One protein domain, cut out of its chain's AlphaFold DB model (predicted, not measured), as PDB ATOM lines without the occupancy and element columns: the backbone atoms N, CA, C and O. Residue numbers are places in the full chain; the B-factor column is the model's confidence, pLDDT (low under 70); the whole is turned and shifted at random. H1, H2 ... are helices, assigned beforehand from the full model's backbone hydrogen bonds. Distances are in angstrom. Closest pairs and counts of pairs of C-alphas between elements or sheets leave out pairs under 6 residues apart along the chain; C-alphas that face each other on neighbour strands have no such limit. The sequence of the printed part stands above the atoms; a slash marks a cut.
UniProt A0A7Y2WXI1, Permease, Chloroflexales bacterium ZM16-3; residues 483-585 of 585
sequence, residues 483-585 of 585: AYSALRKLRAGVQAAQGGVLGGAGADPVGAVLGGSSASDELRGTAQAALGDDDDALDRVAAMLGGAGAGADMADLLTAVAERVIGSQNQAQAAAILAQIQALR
ATOM      1  N   ALA A 483      35.430   7.782  45.889       93.19
ATOM      2  CA  ALA A 483      35.124   9.051  46.549       93.19
ATOM      3  C   ALA A 483      36.314  10.016  46.508       93.19
ATOM      4  O   ALA A 483      36.155  11.159  46.084       93.19
ATOM      5  N   TYR A 484      37.524   9.551  46.838       93.00
ATOM      6  CA  TYR A 484      38.744  10.360  46.722       93.00
ATOM      7  C   TYR A 484      38.959  10.884  45.301       93.00
ATOM      8  O   TYR A 484      39.292  12.056  45.113       93.00
ATOM      9  N   SER A 485      38.764  10.029  44.293       94.00
ATOM     10  CA  SER A 485      38.892  10.429  42.891       94.00
ATOM     11  C   SER A 485      37.862  11.507  42.517       94.00
ATOM     12  O   SER A 485      38.210  12.496  41.872       94.00
ATOM     13  N   ALA A 486      36.613  11.371  42.978       94.06
ATOM     14  CA  ALA A 486      35.544  12.332  42.699       94.06
ATOM     15  C   ALA A 486      35.802  13.683  43.379       94.06
ATOM     16  O   ALA A 486      35.752  14.726  42.726       94.06
ATOM     17  N   LEU A 487      36.142  13.660  44.672       93.88
ATOM     18  CA  LEU A 487      36.398  14.855  45.477       93.88
ATOM     19  C   LEU A 487      37.595  15.646  44.959       93.88
ATOM     20  O   LEU A 487      37.509  16.865  44.847       93.88
ATOM     21  N   ARG A 488      38.684  14.978  44.558       92.69
ATOM     22  CA  ARG A 488      39.844  15.659  43.961       92.69
ATOM     23  C   ARG A 488      39.496  16.340  42.639       92.69
ATOM     24  O   ARG A 488      39.911  17.476  42.422       92.69
ATOM     25  N   LYS A 489      38.714  15.685  41.772       92.31
ATOM     26  CA  LYS A 489      38.236  16.287  40.512       92.31
ATOM     27  C   LYS A 489      37.305  17.471  40.762       92.31
ATOM     28  O   LYS A 489      37.388  18.462  40.037       92.31
ATOM     29  N   LEU A 490      36.444  17.373  41.775       93.25
ATOM     30  CA  LEU A 490      35.526  18.438  42.165       93.25
ATOM     31  C   LEU A 490      36.274  19.634  42.771       93.25
ATOM     32  O   LEU A 490      36.080  20.747  42.294       93.25
ATOM     33  N   ARG A 491      37.195  19.408  43.719       92.12
ATOM     34  CA  ARG A 491      38.078  20.434  44.308       92.12
ATOM     35  C   ARG A 491      38.878  21.169  43.230       92.12
ATOM     36  O   ARG A 491      38.832  22.393  43.163       92.12
ATOM     37  N   ALA A 492      39.537  20.435  42.330       90.06
ATOM     38  CA  ALA A 492      40.293  21.033  41.228       90.06
ATOM     39  C   ALA A 492      39.401  21.858  40.281       90.06
ATOM     40  O   ALA A 492      39.788  22.939  39.841       90.06
ATOM     41  N   GLY A 493      38.190  21.371  39.985       88.88
ATOM     42  CA  GLY A 493      37.212  22.107  39.186       88.88
ATOM     43  C   GLY A 493      36.737  23.398  39.864       88.88
ATOM     44  O   GLY A 493      36.639  24.430  39.207       88.88
ATOM     45  N   VAL A 494      36.490  23.361  41.178       89.06
ATOM     46  CA  VAL A 494      36.094  24.534  41.975       89.06
ATOM     47  C   VAL A 494      37.208  25.583  41.987       89.06
ATOM     48  O   VAL A 494      36.946  26.754  41.722       89.06
ATOM     49  N   GLN A 495      38.454  25.169  42.230       85.81
ATOM     50  CA  GLN A 495      39.613  26.067  42.222       85.81
ATOM     51  C   GLN A 495      39.812  26.723  40.846       85.81
ATOM     52  O   GLN A 495      40.047  27.929  40.762       85.81
ATOM     53  N   ALA A 496      39.654  25.963  39.757       83.88
ATOM     54  CA  ALA A 496      39.709  26.505  38.400       83.88
ATOM     55  C   ALA A 496      38.585  27.526  38.136       83.88
ATOM     56  O   ALA A 496      38.835  28.578  37.545       83.88
ATOM     57  N   ALA A 497      37.372  27.253  38.624       77.88
ATOM     58  CA  ALA A 497      36.232  28.154  38.492       77.88
ATOM     59  C   ALA A 497      36.423  29.480  39.247       77.88
ATOM     60  O   ALA A 497      35.962  30.520  38.777       77.88
ATOM     61  N   GLN A 498      37.119  29.454  40.388       73.94
ATOM     62  CA  GLN A 498      37.433  30.636  41.199       73.94
ATOM     63  C   GLN A 498      38.637  31.428  40.651       73.94
ATOM     64  O   GLN A 498      38.612  32.657  40.637       73.94
ATOM     65  N   GLY A 499      39.670  30.745  40.145       61.84
ATOM     66  CA  GLY A 499      40.897  31.360  39.614       61.84
ATOM     67  C   GLY A 499      40.745  32.086  38.269       61.84
ATOM     68  O   GLY A 499      41.636  32.838  37.877       61.84
ATOM     69  N   GLY A 500      39.621  31.904  37.565       53.25
ATOM     70  CA  GLY A 500      39.301  32.620  36.323       53.25
ATOM     71  C   GLY A 500      38.872  34.084  36.511       53.25
ATOM     72  O   GLY A 500      38.782  34.822  35.530       53.25
ATOM     73  N   VAL A 501      38.624  34.531  37.748       47.25
ATOM     74  CA  VAL A 501      38.202  35.907  38.062       47.25
ATOM     75  C   VAL A 501      39.419  36.742  38.472       47.25
ATOM     76  O   VAL A 501      39.658  37.015  39.646       47.25
ATOM     77  N   LEU A 502      40.217  37.174  37.493       39.53
ATOM     78  CA  LEU A 502      41.219  38.219  37.721       39.53
ATOM     79  C   LEU A 502      40.504  39.566  37.935       39.53
ATOM     80  O   LEU A 502      40.144  40.239  36.973       39.53
ATOM     81  N   GLY A 503      40.328  39.970  39.199       42.88
ATOM     82  CA  GLY A 503      40.141  41.386  39.554       42.88
ATOM     83  C   GLY A 503      38.814  41.822  40.187       42.88
ATOM     84  O   GLY A 503      38.453  42.987  40.049       42.88
ATOM     85  N   GLY A 504      38.099  40.966  40.919       41.28
ATOM     86  CA  GLY A 504      36.959  41.401  41.739       41.28
ATOM     87  C   GLY A 504      36.768  40.494  42.948       41.28
ATOM     88  O   GLY A 504      37.063  39.309  42.848       41.28
ATOM     89  N   ALA A 505      36.311  41.041  44.082       47.50
ATOM     90  CA  ALA A 505      35.960  40.278  45.284       47.50
ATOM     91  C   ALA A 505      35.043  39.103  44.892       47.50
ATOM     92  O   ALA A 505      33.888  39.307  44.519       47.50
ATOM     93  N   GLY A 506      35.621  37.901  44.843       53.41
ATOM     94  CA  GLY A 506      35.061  36.772  44.111       53.41
ATOM     95  C   GLY A 506      33.783  36.259  44.762       53.41
ATOM     96  O   GLY A 506      33.751  36.029  45.967       53.41
ATOM     97  N   ALA A 507      32.732  36.075  43.964       63.25
ATOM     98  CA  ALA A 507      31.543  35.351  44.395       63.25
ATOM     99  C   ALA A 507      31.961  33.954  44.879       63.25
ATOM    100  O   ALA A 507      32.651  33.264  44.135       63.25
ATOM    101  N   ASP A 508      31.557  33.549  46.089       79.38
ATOM    102  CA  ASP A 508      31.721  32.183  46.602       79.38
ATOM    103  C   ASP A 508      30.611  31.295  46.010       79.38
ATOM    104  O   ASP A 508      29.502  31.233  46.555       79.38
ATOM    105  N   PRO A 509      30.848  30.630  44.863       82.75
ATOM    106  CA  PRO A 509      29.788  29.927  44.154       82.75
ATOM    107  C   PRO A 509      29.417  28.641  44.899       82.75
ATOM    108  O   PRO A 509      28.280  28.181  44.821       82.75
ATOM    109  N   VAL A 510      30.370  28.071  45.643       86.75
ATOM    110  CA  VAL A 510      30.188  26.868  46.454       86.75
ATOM    111  C   VAL A 510      29.339  27.206  47.671       86.75
ATOM    112  O   VAL A 510      28.308  26.568  47.873       86.75
ATOM    113  N   GLY A 511      29.696  28.253  48.419       85.81
ATOM    114  CA  GLY A 511      28.905  28.732  49.552       85.81
ATOM    115  C   GLY A 511      27.478  29.114  49.160       85.81
ATOM    116  O   GLY A 511      26.537  28.764  49.870       85.81
ATOM    117  N   ALA A 512      27.277  29.734  47.991       86.88
ATOM    118  CA  ALA A 512      25.939  30.049  47.481       86.88
ATOM    119  C   ALA A 512      25.093  28.792  47.193       86.88
ATOM    120  O   ALA A 512      23.899  28.759  47.502       86.88
ATOM    121  N   VAL A 513      25.696  27.744  46.620       89.88
ATOM    122  CA  VAL A 513      25.001  26.480  46.330       89.88
ATOM    123  C   VAL A 513      24.689  25.711  47.611       89.88
ATOM    124  O   VAL A 513      23.549  25.285  47.799       89.88
ATOM    125  N   LEU A 514      25.668  25.568  48.509       90.75
ATOM    126  CA  LEU A 514      25.493  24.865  49.782       90.75
ATOM    127  C   LEU A 514      24.511  25.615  50.699       90.75
ATOM    128  O   LEU A 514      23.659  24.997  51.335       90.75
ATOM    129  N   GLY A 515      24.563  26.949  50.712       86.50
ATOM    130  CA  GLY A 515      23.676  27.821  51.484       86.50
ATOM    131  C   GLY A 515      22.185  27.630  51.180       86.50
ATOM    132  O   GLY A 515      21.357  27.794  52.073       86.50
ATOM    133  N   GLY A 516      21.848  27.225  49.950       84.31
ATOM    134  CA  GLY A 516      20.478  26.932  49.517       84.31
ATOM    135  C   GLY A 516      19.989  25.503  49.790       84.31
ATOM    136  O   GLY A 516      18.858  25.186  49.432       84.31
ATOM    137  N   SER A 517      20.820  24.635  50.374       88.00
ATOM    138  CA  SER A 517      20.446  23.260  50.730       88.00
ATOM    139  C   SER A 517      19.751  23.179  52.094       88.00
ATOM    140  O   SER A 517      20.046  23.964  52.993       88.00
ATOM    141  N   SER A 518      18.873  22.186  52.263       86.69
ATOM    142  CA  SER A 518      18.230  21.838  53.537       86.69
ATOM    143  C   SER A 518      19.094  20.965  54.460       86.69
ATOM    144  O   SER A 518      18.634  20.599  55.540       86.69
ATOM    145  N   ALA A 519      20.311  20.595  54.045       87.88
ATOM    146  CA  ALA A 519      21.246  19.830  54.872       87.88
ATOM    147  C   ALA A 519      21.712  20.627  56.108       87.88
ATOM    148  O   ALA A 519      21.705  21.860  56.107       87.88
ATOM    149  N   SER A 520      22.158  19.922  57.154       90.06
ATOM    150  CA  SER A 520      22.631  20.553  58.394       90.06
ATOM    151  C   SER A 520      23.840  21.469  58.164       90.06
ATOM    152  O   SER A 520      24.657  21.236  57.269       90.06
ATOM    153  N   ASP A 521      23.994  22.495  59.006       89.19
ATOM    154  CA  ASP A 521      25.143  23.417  58.963       89.19
ATOM    155  C   ASP A 521      26.483  22.683  59.052       89.19
ATOM    156  O   ASP A 521      27.439  23.043  58.371       89.19
ATOM    157  N   GLU A 522      26.529  21.607  59.836       89.62
ATOM    158  CA  GLU A 522      27.706  20.756  59.985       89.62
ATOM    159  C   GLU A 522      28.073  20.035  58.677       89.62
ATOM    160  O   GLU A 522      29.239  20.046  58.272       89.62
ATOM    161  N   LEU A 523      27.090  19.459  57.968       89.81
ATOM    162  CA  LEU A 523      27.320  18.806  56.673       89.81
ATOM    163  C   LEU A 523      27.741  19.819  55.607       89.81
ATOM    164  O   LEU A 523      28.677  19.564  54.850       89.81
ATOM    165  N   ARG A 524      27.094  20.990  55.579       92.19
ATOM    166  CA  ARG A 524      27.440  22.077  54.654       92.19
ATOM    167  C   ARG A 524      28.852  22.602  54.903       92.19
ATOM    168  O   ARG A 524      29.623  22.718  53.954       92.19
ATOM    169  N   GLY A 525      29.209  22.845  56.162       91.81
ATOM    170  CA  GLY A 525      30.550  23.284  56.551       91.81
ATOM    171  C   GLY A 525      31.622  22.249  56.212       91.81
ATOM    172  O   GLY A 525      32.665  22.595  55.663       91.81
ATOM    173  N   THR A 526      31.337  20.965  56.449       91.88
ATOM    174  CA  THR A 526      32.252  19.864  56.111       91.88
ATOM    175  C   THR A 526      32.458  19.740  54.598       91.88
ATOM    176  O   THR A 526      33.596  19.612  54.148       91.88
ATOM    177  N   ALA A 527      31.388  19.847  53.801       91.25
ATOM    178  CA  ALA A 527      31.478  19.862  52.342       91.25
ATOM    179  C   ALA A 527      32.285  21.069  51.833       91.25
ATOM    180  O   ALA A 527      33.146  20.915  50.970       91.25
ATOM    181  N   GLN A 528      32.047  22.261  52.390       92.38
ATOM    182  CA  GLN A 528      32.764  23.475  51.998       92.38
ATOM    183  C   GLN A 528      34.263  23.382  52.310       92.38
ATOM    184  O   GLN A 528      35.079  23.698  51.446       92.38
ATOM    185  N   ALA A 529      34.633  22.889  53.497       91.50
ATOM    186  CA  ALA A 529      36.029  22.678  53.879       91.50
ATOM    187  C   ALA A 529      36.725  21.652  52.967       91.50
ATOM    188  O   ALA A 529      37.815  21.912  52.460       91.50
ATOM    189  N   ALA A 530      36.058  20.531  52.664       91.25
ATOM    190  CA  ALA A 530      36.592  19.500  51.773       91.25
ATOM    191  C   ALA A 530      36.820  19.999  50.335       91.25
ATOM    192  O   ALA A 530      37.705  19.496  49.642       91.25
ATOM    193  N   LEU A 531      36.052  20.987  49.873       90.44
ATOM    194  CA  LEU A 531      36.237  21.619  48.562       90.44
ATOM    195  C   LEU A 531      37.255  22.771  48.570       90.44
ATOM    196  O   LEU A 531      37.642  23.224  47.492       90.44
ATOM    197  N   GLY A 532      37.693  23.216  49.751       86.50
ATOM    198  CA  GLY A 532      38.855  24.085  49.951       86.50
ATOM    199  C   GLY A 532      40.150  23.281  50.104       86.50
ATOM    200  O   GLY A 532      40.265  22.189  49.562       86.50
ATOM    201  N   ASP A 533      41.118  23.798  50.864       84.12
ATOM    202  CA  ASP A 533      42.437  23.165  51.064       84.12
ATOM    203  C   ASP A 533      42.528  22.305  52.349       84.12
ATOM    204  O   ASP A 533      43.621  22.022  52.833       84.12
ATOM    205  N   ASP A 534      41.392  21.888  52.925       90.56
ATOM    206  CA  ASP A 534      41.350  21.046  54.133       90.56
ATOM    207  C   ASP A 534      41.321  19.553  53.754       90.56
ATOM    208  O   ASP A 534      40.301  19.012  53.312       90.56
ATOM    209  N   ASP A 535      42.467  18.881  53.878       89.88
ATOM    210  CA  ASP A 535      42.601  17.447  53.591       89.88
ATOM    211  C   ASP A 535      41.905  16.560  54.638       89.88
ATOM    212  O   ASP A 535      41.331  15.534  54.269       89.88
ATOM    213  N   ASP A 536      41.832  16.981  55.905       91.62
ATOM    214  CA  ASP A 536      41.116  16.231  56.944       91.62
ATOM    215  C   ASP A 536      39.602  16.251  56.680       91.62
ATOM    216  O   ASP A 536      38.897  15.261  56.892       91.62
ATOM    217  N   ALA A 537      39.071  17.381  56.200       89.31
ATOM    218  CA  ALA A 537      37.686  17.466  55.747       89.31
ATOM    219  C   ALA A 537      37.430  16.578  54.527       89.31
ATOM    220  O   ALA A 537      36.377  15.943  54.453       89.31
ATOM    221  N   LEU A 538      38.383  16.491  53.595       90.50
ATOM    222  CA  LEU A 538      38.275  15.604  52.436       90.50
ATOM    223  C   LEU A 538      38.209  14.136  52.863       90.50
ATOM    224  O   LEU A 538      37.341  13.413  52.371       90.50
ATOM    225  N   ASP A 539      39.049  13.719  53.811       89.81
ATOM    226  CA  ASP A 539      39.026  12.372  54.387       89.81
ATOM    227  C   ASP A 539      37.683  12.070  55.067       89.81
ATOM    228  O   ASP A 539      37.090  11.011  54.835       89.81
ATOM    229  N   ARG A 540      37.143  13.023  55.845       89.69
ATOM    230  CA  ARG A 540      35.814  12.895  56.470       89.69
ATOM    231  C   ARG A 540      34.703  12.736  55.433       89.69
ATOM    232  O   ARG A 540      33.883  11.831  55.566       89.69
ATOM    233  N   VAL A 541      34.674  13.577  54.395       90.75
ATOM    234  CA  VAL A 541      33.661  13.493  53.328       90.75
ATOM    235  C   VAL A 541      33.784  12.183  52.560       90.75
ATOM    236  O   VAL A 541      32.774  11.529  52.302       90.75
ATOM    237  N   ALA A 542      35.003  11.761  52.224       88.94
ATOM    238  CA  ALA A 542      35.222  10.494  51.545       88.94
ATOM    239  C   ALA A 542      34.686   9.329  52.398       88.94
ATOM    240  O   ALA A 542      33.961   8.480  51.880       88.94
ATOM    241  N   ALA A 543      34.979   9.312  53.704       87.69
ATOM    242  CA  ALA A 543      34.488   8.285  54.621       87.69
ATOM    243  C   ALA A 543      32.952   8.284  54.735       87.69
ATOM    244  O   ALA A 543      32.348   7.213  54.747       87.69
ATOM    245  N   MET A 544      32.314   9.463  54.751       88.88
ATOM    246  CA  MET A 544      30.848   9.592  54.733       88.88
ATOM    247  C   MET A 544      30.231   9.014  53.454       88.88
ATOM    248  O   MET A 544      29.215   8.331  53.533       88.88
ATOM    249  N   LEU A 545      30.846   9.255  52.291       84.62
ATOM    250  CA  LEU A 545      30.401   8.689  51.009       84.62
ATOM    251  C   LEU A 545      30.664   7.177  50.896       84.62
ATOM    252  O   LEU A 545      30.051   6.510  50.073       84.62
ATOM    253  N   GLY A 546      31.596   6.638  51.687       71.75
ATOM    254  CA  GLY A 546      31.967   5.223  51.683       71.75
ATOM    255  C   GLY A 546      31.199   4.333  52.667       71.75
ATOM    256  O   GLY A 546      31.457   3.129  52.690       71.75
ATOM    257  N   GLY A 547      30.300   4.888  53.490       71.00
ATOM    258  CA  GLY A 547      29.587   4.172  54.557       71.00
ATOM    259  C   GLY A 547      28.070   4.401  54.562       71.00
ATOM    260  O   GLY A 547      27.548   5.255  53.853       71.00
ATOM    261  N   ALA A 548      27.342   3.639  55.386       52.16
ATOM    262  CA  ALA A 548      25.899   3.819  55.578       52.16
ATOM    263  C   ALA A 548      25.617   4.948  56.595       52.16
ATOM    264  O   ALA A 548      26.085   4.881  57.730       52.16
ATOM    265  N   GLY A 549      24.859   5.980  56.203       67.00
ATOM    266  CA  GLY A 549      24.543   7.155  57.033       67.00
ATOM    267  C   GLY A 549      24.261   8.411  56.198       67.00
ATOM    268  O   GLY A 549      23.739   8.303  55.090       67.00
ATOM    269  N   ALA A 550      24.664   9.592  56.688       62.59
ATOM    270  CA  ALA A 550      24.535  10.908  56.029       62.59
ATOM    271  C   ALA A 550      25.263  11.049  54.662       62.59
ATOM    272  O   ALA A 550      25.382  12.148  54.119       62.59
ATOM    273  N   GLY A 551      25.757   9.944  54.091       79.75
ATOM    274  CA  GLY A 551      26.391   9.884  52.777       79.75
ATOM    275  C   GLY A 551      25.451  10.264  51.631       79.75
ATOM    276  O   GLY A 551      25.912  10.869  50.669       79.75
ATOM    277  N   ALA A 552      24.143  10.003  51.746       84.19
ATOM    278  CA  ALA A 552      23.162  10.421  50.740       84.19
ATOM    279  C   ALA A 552      23.027  11.954  50.671       84.19
ATOM    280  O   ALA A 552      23.187  12.531  49.597       84.19
ATOM    281  N   ASP A 553      22.848  12.612  51.822       88.56
ATOM    282  CA  ASP A 553      22.763  14.077  51.909       88.56
ATOM    283  C   ASP A 553      24.072  14.737  51.454       88.56
ATOM    284  O   ASP A 553      24.066  15.721  50.713       88.56
ATOM    285  N   MET A 554      25.218  14.171  51.848       91.94
ATOM    286  CA  MET A 554      26.525  14.628  51.377       91.94
ATOM    287  C   MET A 554      26.672  14.450  49.857       91.94
ATOM    288  O   MET A 554      27.133  15.360  49.168       91.94
ATOM    289  N   ALA A 555      26.238  13.318  49.300       90.88
ATOM    290  CA  ALA A 555      26.238  13.090  47.859       90.88
ATOM    291  C   ALA A 555      25.329  14.086  47.121       90.88
ATOM    292  O   ALA A 555      25.708  14.547  46.044       90.88
ATOM    293  N   ASP A 556      24.169  14.448  47.677       91.69
ATOM    294  CA  ASP A 556      23.271  15.471  47.123       91.69
ATOM    295  C   ASP A 556      23.917  16.864  47.130       91.69
ATOM    296  O   ASP A 556      23.877  17.565  46.115       91.69
ATOM    297  N   LEU A 557      24.592  17.244  48.223       93.69
ATOM    298  CA  LEU A 557      25.352  18.498  48.294       93.69
ATOM    299  C   LEU A 557      26.430  18.564  47.207       93.69
ATOM    300  O   LEU A 557      26.498  19.534  46.450       93.69
ATOM    301  N   LEU A 558      27.256  17.522  47.097       94.31
ATOM    302  CA  LEU A 558      28.340  17.470  46.114       94.31
ATOM    303  C   LEU A 558      27.814  17.391  44.675       94.31
ATOM    304  O   LEU A 558      28.414  17.978  43.775       94.31
ATOM    305  N   THR A 559      26.675  16.726  44.463       94.81
ATOM    306  CA  THR A 559      25.952  16.701  43.180       94.81
ATOM    307  C   THR A 559      25.538  18.113  42.776       94.81
ATOM    308  O   THR A 559      25.868  18.555  41.676       94.81
ATOM    309  N   ALA A 560      24.908  18.866  43.684       94.00
ATOM    310  CA  ALA A 560      24.486  20.238  43.416       94.00
ATOM    311  C   ALA A 560      25.674  21.158  43.087       94.00
ATOM    312  O   ALA A 560      25.577  21.994  42.183       94.00
ATOM    313  N   VAL A 561      26.806  20.997  43.784       93.69
ATOM    314  CA  VAL A 561      28.035  21.748  43.477       93.69
ATOM    315  C   VAL A 561      28.582  21.360  42.102       93.69
ATOM    316  O   VAL A 561      28.886  22.244  41.300       93.69
ATOM    317  N   ALA A 562      28.671  20.064  41.790       94.31
ATOM    318  CA  ALA A 562      29.141  19.597  40.488       94.31
ATOM    319  C   ALA A 562      28.270  20.137  39.338       94.31
ATOM    320  O   ALA A 562      28.801  20.637  38.349       94.31
ATOM    321  N   GLU A 563      26.946  20.116  39.472       94.19
ATOM    322  CA  GLU A 563      26.026  20.612  38.441       94.19
ATOM    323  C   GLU A 563      26.100  22.131  38.254       94.19
ATOM    324  O   GLU A 563      26.195  22.616  37.126       94.19
ATOM    325  N   ARG A 564      26.058  22.896  39.351       92.12
ATOM    326  CA  ARG A 564      25.895  24.359  39.290       92.12
ATOM    327  C   ARG A 564      27.220  25.099  39.134       92.12
ATOM    328  O   ARG A 564      27.283  26.092  38.410       92.12
ATOM    329  N   VAL A 565      28.275  24.618  39.791       90.44
ATOM    330  CA  VAL A 565      29.595  25.268  39.774       90.44
ATOM    331  C   VAL A 565      30.437  24.740  38.620       90.44
ATOM    332  O   VAL A 565      30.939  25.532  37.830       90.44
ATOM    333  N   ILE A 566      30.555  23.415  38.473       91.31
ATOM    334  CA  ILE A 566      31.379  22.831  37.402       91.31
ATOM    335  C   ILE A 566      30.604  22.778  36.086       91.31
ATOM    336  O   ILE A 566      31.142  23.147  35.047       91.31
ATOM    337  N   GLY A 567      29.335  22.365  36.112       88.94
ATOM    338  CA  GLY A 567      28.531  22.161  34.902       88.94
ATOM    339  C   GLY A 567      28.289  23.426  34.077       88.94
ATOM    340  O   GLY A 567      28.125  23.329  32.861       88.94
ATOM    341  N   SER A 568      28.340  24.609  34.696       84.81
ATOM    342  CA  SER A 568      28.258  25.895  33.989       84.81
ATOM    343  C   SER A 568      29.508  26.215  33.155       84.81
ATOM    344  O   SER A 568      29.416  26.985  32.202       84.81
ATOM    345  N   GLN A 569      30.654  25.602  33.471       86.00
ATOM    346  CA  GLN A 569      31.936  25.830  32.793       86.00
ATOM    347  C   GLN A 569      32.390  24.627  31.957       86.00
ATOM    348  O   GLN A 569      32.902  24.786  30.850       86.00
ATOM    349  N   ASN A 570      32.207  23.412  32.481       90.44
ATOM    350  CA  ASN A 570      32.649  22.165  31.872       90.44
ATOM    351  C   ASN A 570      31.659  21.025  32.165       90.44
ATOM    352  O   ASN A 570      31.777  20.287  33.147       90.44
ATOM    353  N   GLN A 571      30.697  20.846  31.259       91.25
ATOM    354  CA  GLN A 571      29.677  19.799  31.365       91.25
ATOM    355  C   GLN A 571      30.260  18.379  31.377       91.25
ATOM    356  O   GLN A 571      29.727  17.510  32.063       91.25
ATOM    357  N   ALA A 572      31.356  18.125  30.651       89.62
ATOM    358  CA  ALA A 572      31.969  16.797  30.591       89.62
ATOM    359  C   ALA A 572      32.609  16.413  31.933       89.62
ATOM    360  O   ALA A 572      32.394  15.308  32.428       89.62
ATOM    361  N   GLN A 573      33.328  17.349  32.558       91.88
ATOM    362  CA  GLN A 573      33.916  17.150  33.882       91.88
ATOM    363  C   GLN A 573      32.842  17.007  34.966       91.88
ATOM    364  O   GLN A 573      32.964  16.139  35.829       91.88
ATOM    365  N   ALA A 574      31.769  17.803  34.901       93.94
ATOM    366  CA  ALA A 574      30.628  17.642  35.798       93.94
ATOM    367  C   ALA A 574      30.008  16.243  35.654       93.94
ATOM    368  O   ALA A 574      29.860  15.543  36.649       93.94
ATOM    369  N   ALA A 575      29.746  15.779  34.427       94.38
ATOM    370  CA  ALA A 575      29.222  14.435  34.178       94.38
ATOM    371  C   ALA A 575      30.150  13.324  34.706       94.38
ATOM    372  O   ALA A 575      29.668  12.340  35.267       94.38
ATOM    373  N   ALA A 576      31.473  13.485  34.576       94.12
ATOM    374  CA  ALA A 576      32.463  12.558  35.127       94.12
ATOM    375  C   ALA A 576      32.363  12.434  36.655       94.12
ATOM    376  O   ALA A 576      32.341  11.323  37.187       94.12
ATOM    377  N   ILE A 577      32.281  13.574  37.349       95.38
ATOM    378  CA  ILE A 577      32.142  13.641  38.808       95.38
ATOM    379  C   ILE A 577      30.798  13.044  39.238       95.38
ATOM    380  O   ILE A 577      30.758  12.221  40.148       95.38
ATOM    381  N   LEU A 578      29.713  13.401  38.548       95.19
ATOM    382  CA  LEU A 578      28.368  12.906  38.836       95.19
ATOM    383  C   LEU A 578      28.265  11.389  38.686       95.19
ATOM    384  O   LEU A 578      27.708  10.745  39.566       95.19
ATOM    385  N   ALA A 579      28.851  10.801  37.639       94.12
ATOM    386  CA  ALA A 579      28.875   9.348  37.476       94.12
ATOM    387  C   ALA A 579      29.591   8.646  38.646       94.12
ATOM    388  O   ALA A 579      29.149   7.591  39.098       94.12
ATOM    389  N   GLN A 580      30.668   9.241  39.173       95.19
ATOM    390  CA  GLN A 580      31.372   8.709  40.343       95.19
ATOM    391  C   GLN A 580      30.560   8.868  41.635       95.19
ATOM    392  O   GLN A 580      30.493   7.924  42.412       95.19
ATOM    393  N   ILE A 581      29.917  10.022  41.856       93.12
ATOM    394  CA  ILE A 581      29.049  10.247  43.026       93.12
ATOM    395  C   ILE A 581      27.831   9.317  42.985       93.12
ATOM    396  O   ILE A 581      27.456   8.756  44.009       93.12
ATOM    397  N   GLN A 582      27.231   9.111  41.812       91.44
ATOM    398  CA  GLN A 582      26.108   8.188  41.630       91.44
ATOM    399  C   GLN A 582      26.495   6.742  41.923       91.44
ATOM    400  O   GLN A 582      25.691   6.026  42.498       91.44
ATOM    401  N   ALA A 583      27.710   6.317  41.566       90.38
ATOM    402  CA  ALA A 583      28.188   4.975  41.885       90.38
ATOM    403  C   ALA A 583      28.379   4.738  43.395       90.38
ATOM    404  O   ALA A 583      28.417   3.585  43.810       90.38
ATOM    405  N   LEU A 584      28.536   5.801  44.195       89.56
ATOM    406  CA  LEU A 584      28.697   5.738  45.655       89.56
ATOM    407  C   LEU A 584      27.363   5.687  46.413       89.56
ATOM    408  O   LEU A 584      27.374   5.420  47.613       89.56
ATOM    409  N   ARG A 585      26.245   5.972  45.736       82.88
ATOM    410  CA  ARG A 585      24.893   5.781  46.274       82.88
ATOM    411  C   ARG A 585      24.478   4.327  46.112       82.88
ATOM    412  O   ARG A 585      23.803   3.828  47.038       82.88
TER     413      ARG A 585
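What this domain is: This is residues 483 to 585 of the 585 residues of the protein "Permease" of Chloroflexales bacterium ZM16-3 (UniProt A0A7Y2WXI1). H1, H5 and H6 make a three-helix bundle, and the shorter helices H2, H3 and H4 cover the side of H1 and H5 away from H6. H5 is in the middle, touching the five other helices, while residues 499 to 505 stick out as a loop at one end. The printed part has 103 residues with six named helices, H1 to H6 in order, and no named strand: all helix. It is compact, with a radius of gyration of the C-alphas of 12.7 A and spans of 43 by 28 by 24 A.

How they stand to each other: Start at H1, residues 483 to 499, which touches H6, residues 571 to 583, opposite ways at a shallow tilt of 28 degrees; their closest C-alphas are Ala 486 and Ile 577, 5.3 A. With residues 490 to 497 alone H1 touches the hub H5, residues 551 to 566; the closest C-alphas, Gly 493 and Ile 566, are 6.1 A apart. H2, residues 509 to 515, touches H5, closest at C-alphas Val 510 and Val 561, 6.3 A. H3, residues 521 to 531, is about perpendicular to H1 at 78 degrees, and C-alphas Arg 491 and Leu 531 come closest, 4.8 A. H4, residues 535 to 545, touches H3 at C-alphas Ala 530 and Leu 538, 4.3 A. H5 and H6 form a hairpin at 6 degrees. In the six helices every O i to N i+4 pair is within hydrogen-bond range.

Where its parts are: Find C-alpha 483 at (35.124, 9.051, 46.549); H1 runs 24.1 A from there. H5 covers 20.7 A, and H6, 18.2 A long, ends at C-alpha 583, (28.188, 4.975, 41.885).

The domain as a whole: The C-alphas of Gly 503 and Ala 548 are farthest apart, 43.3 A. The printed part has no cut and no long link. Residues 499 to 507 and 548 to 550 have pLDDT under 70.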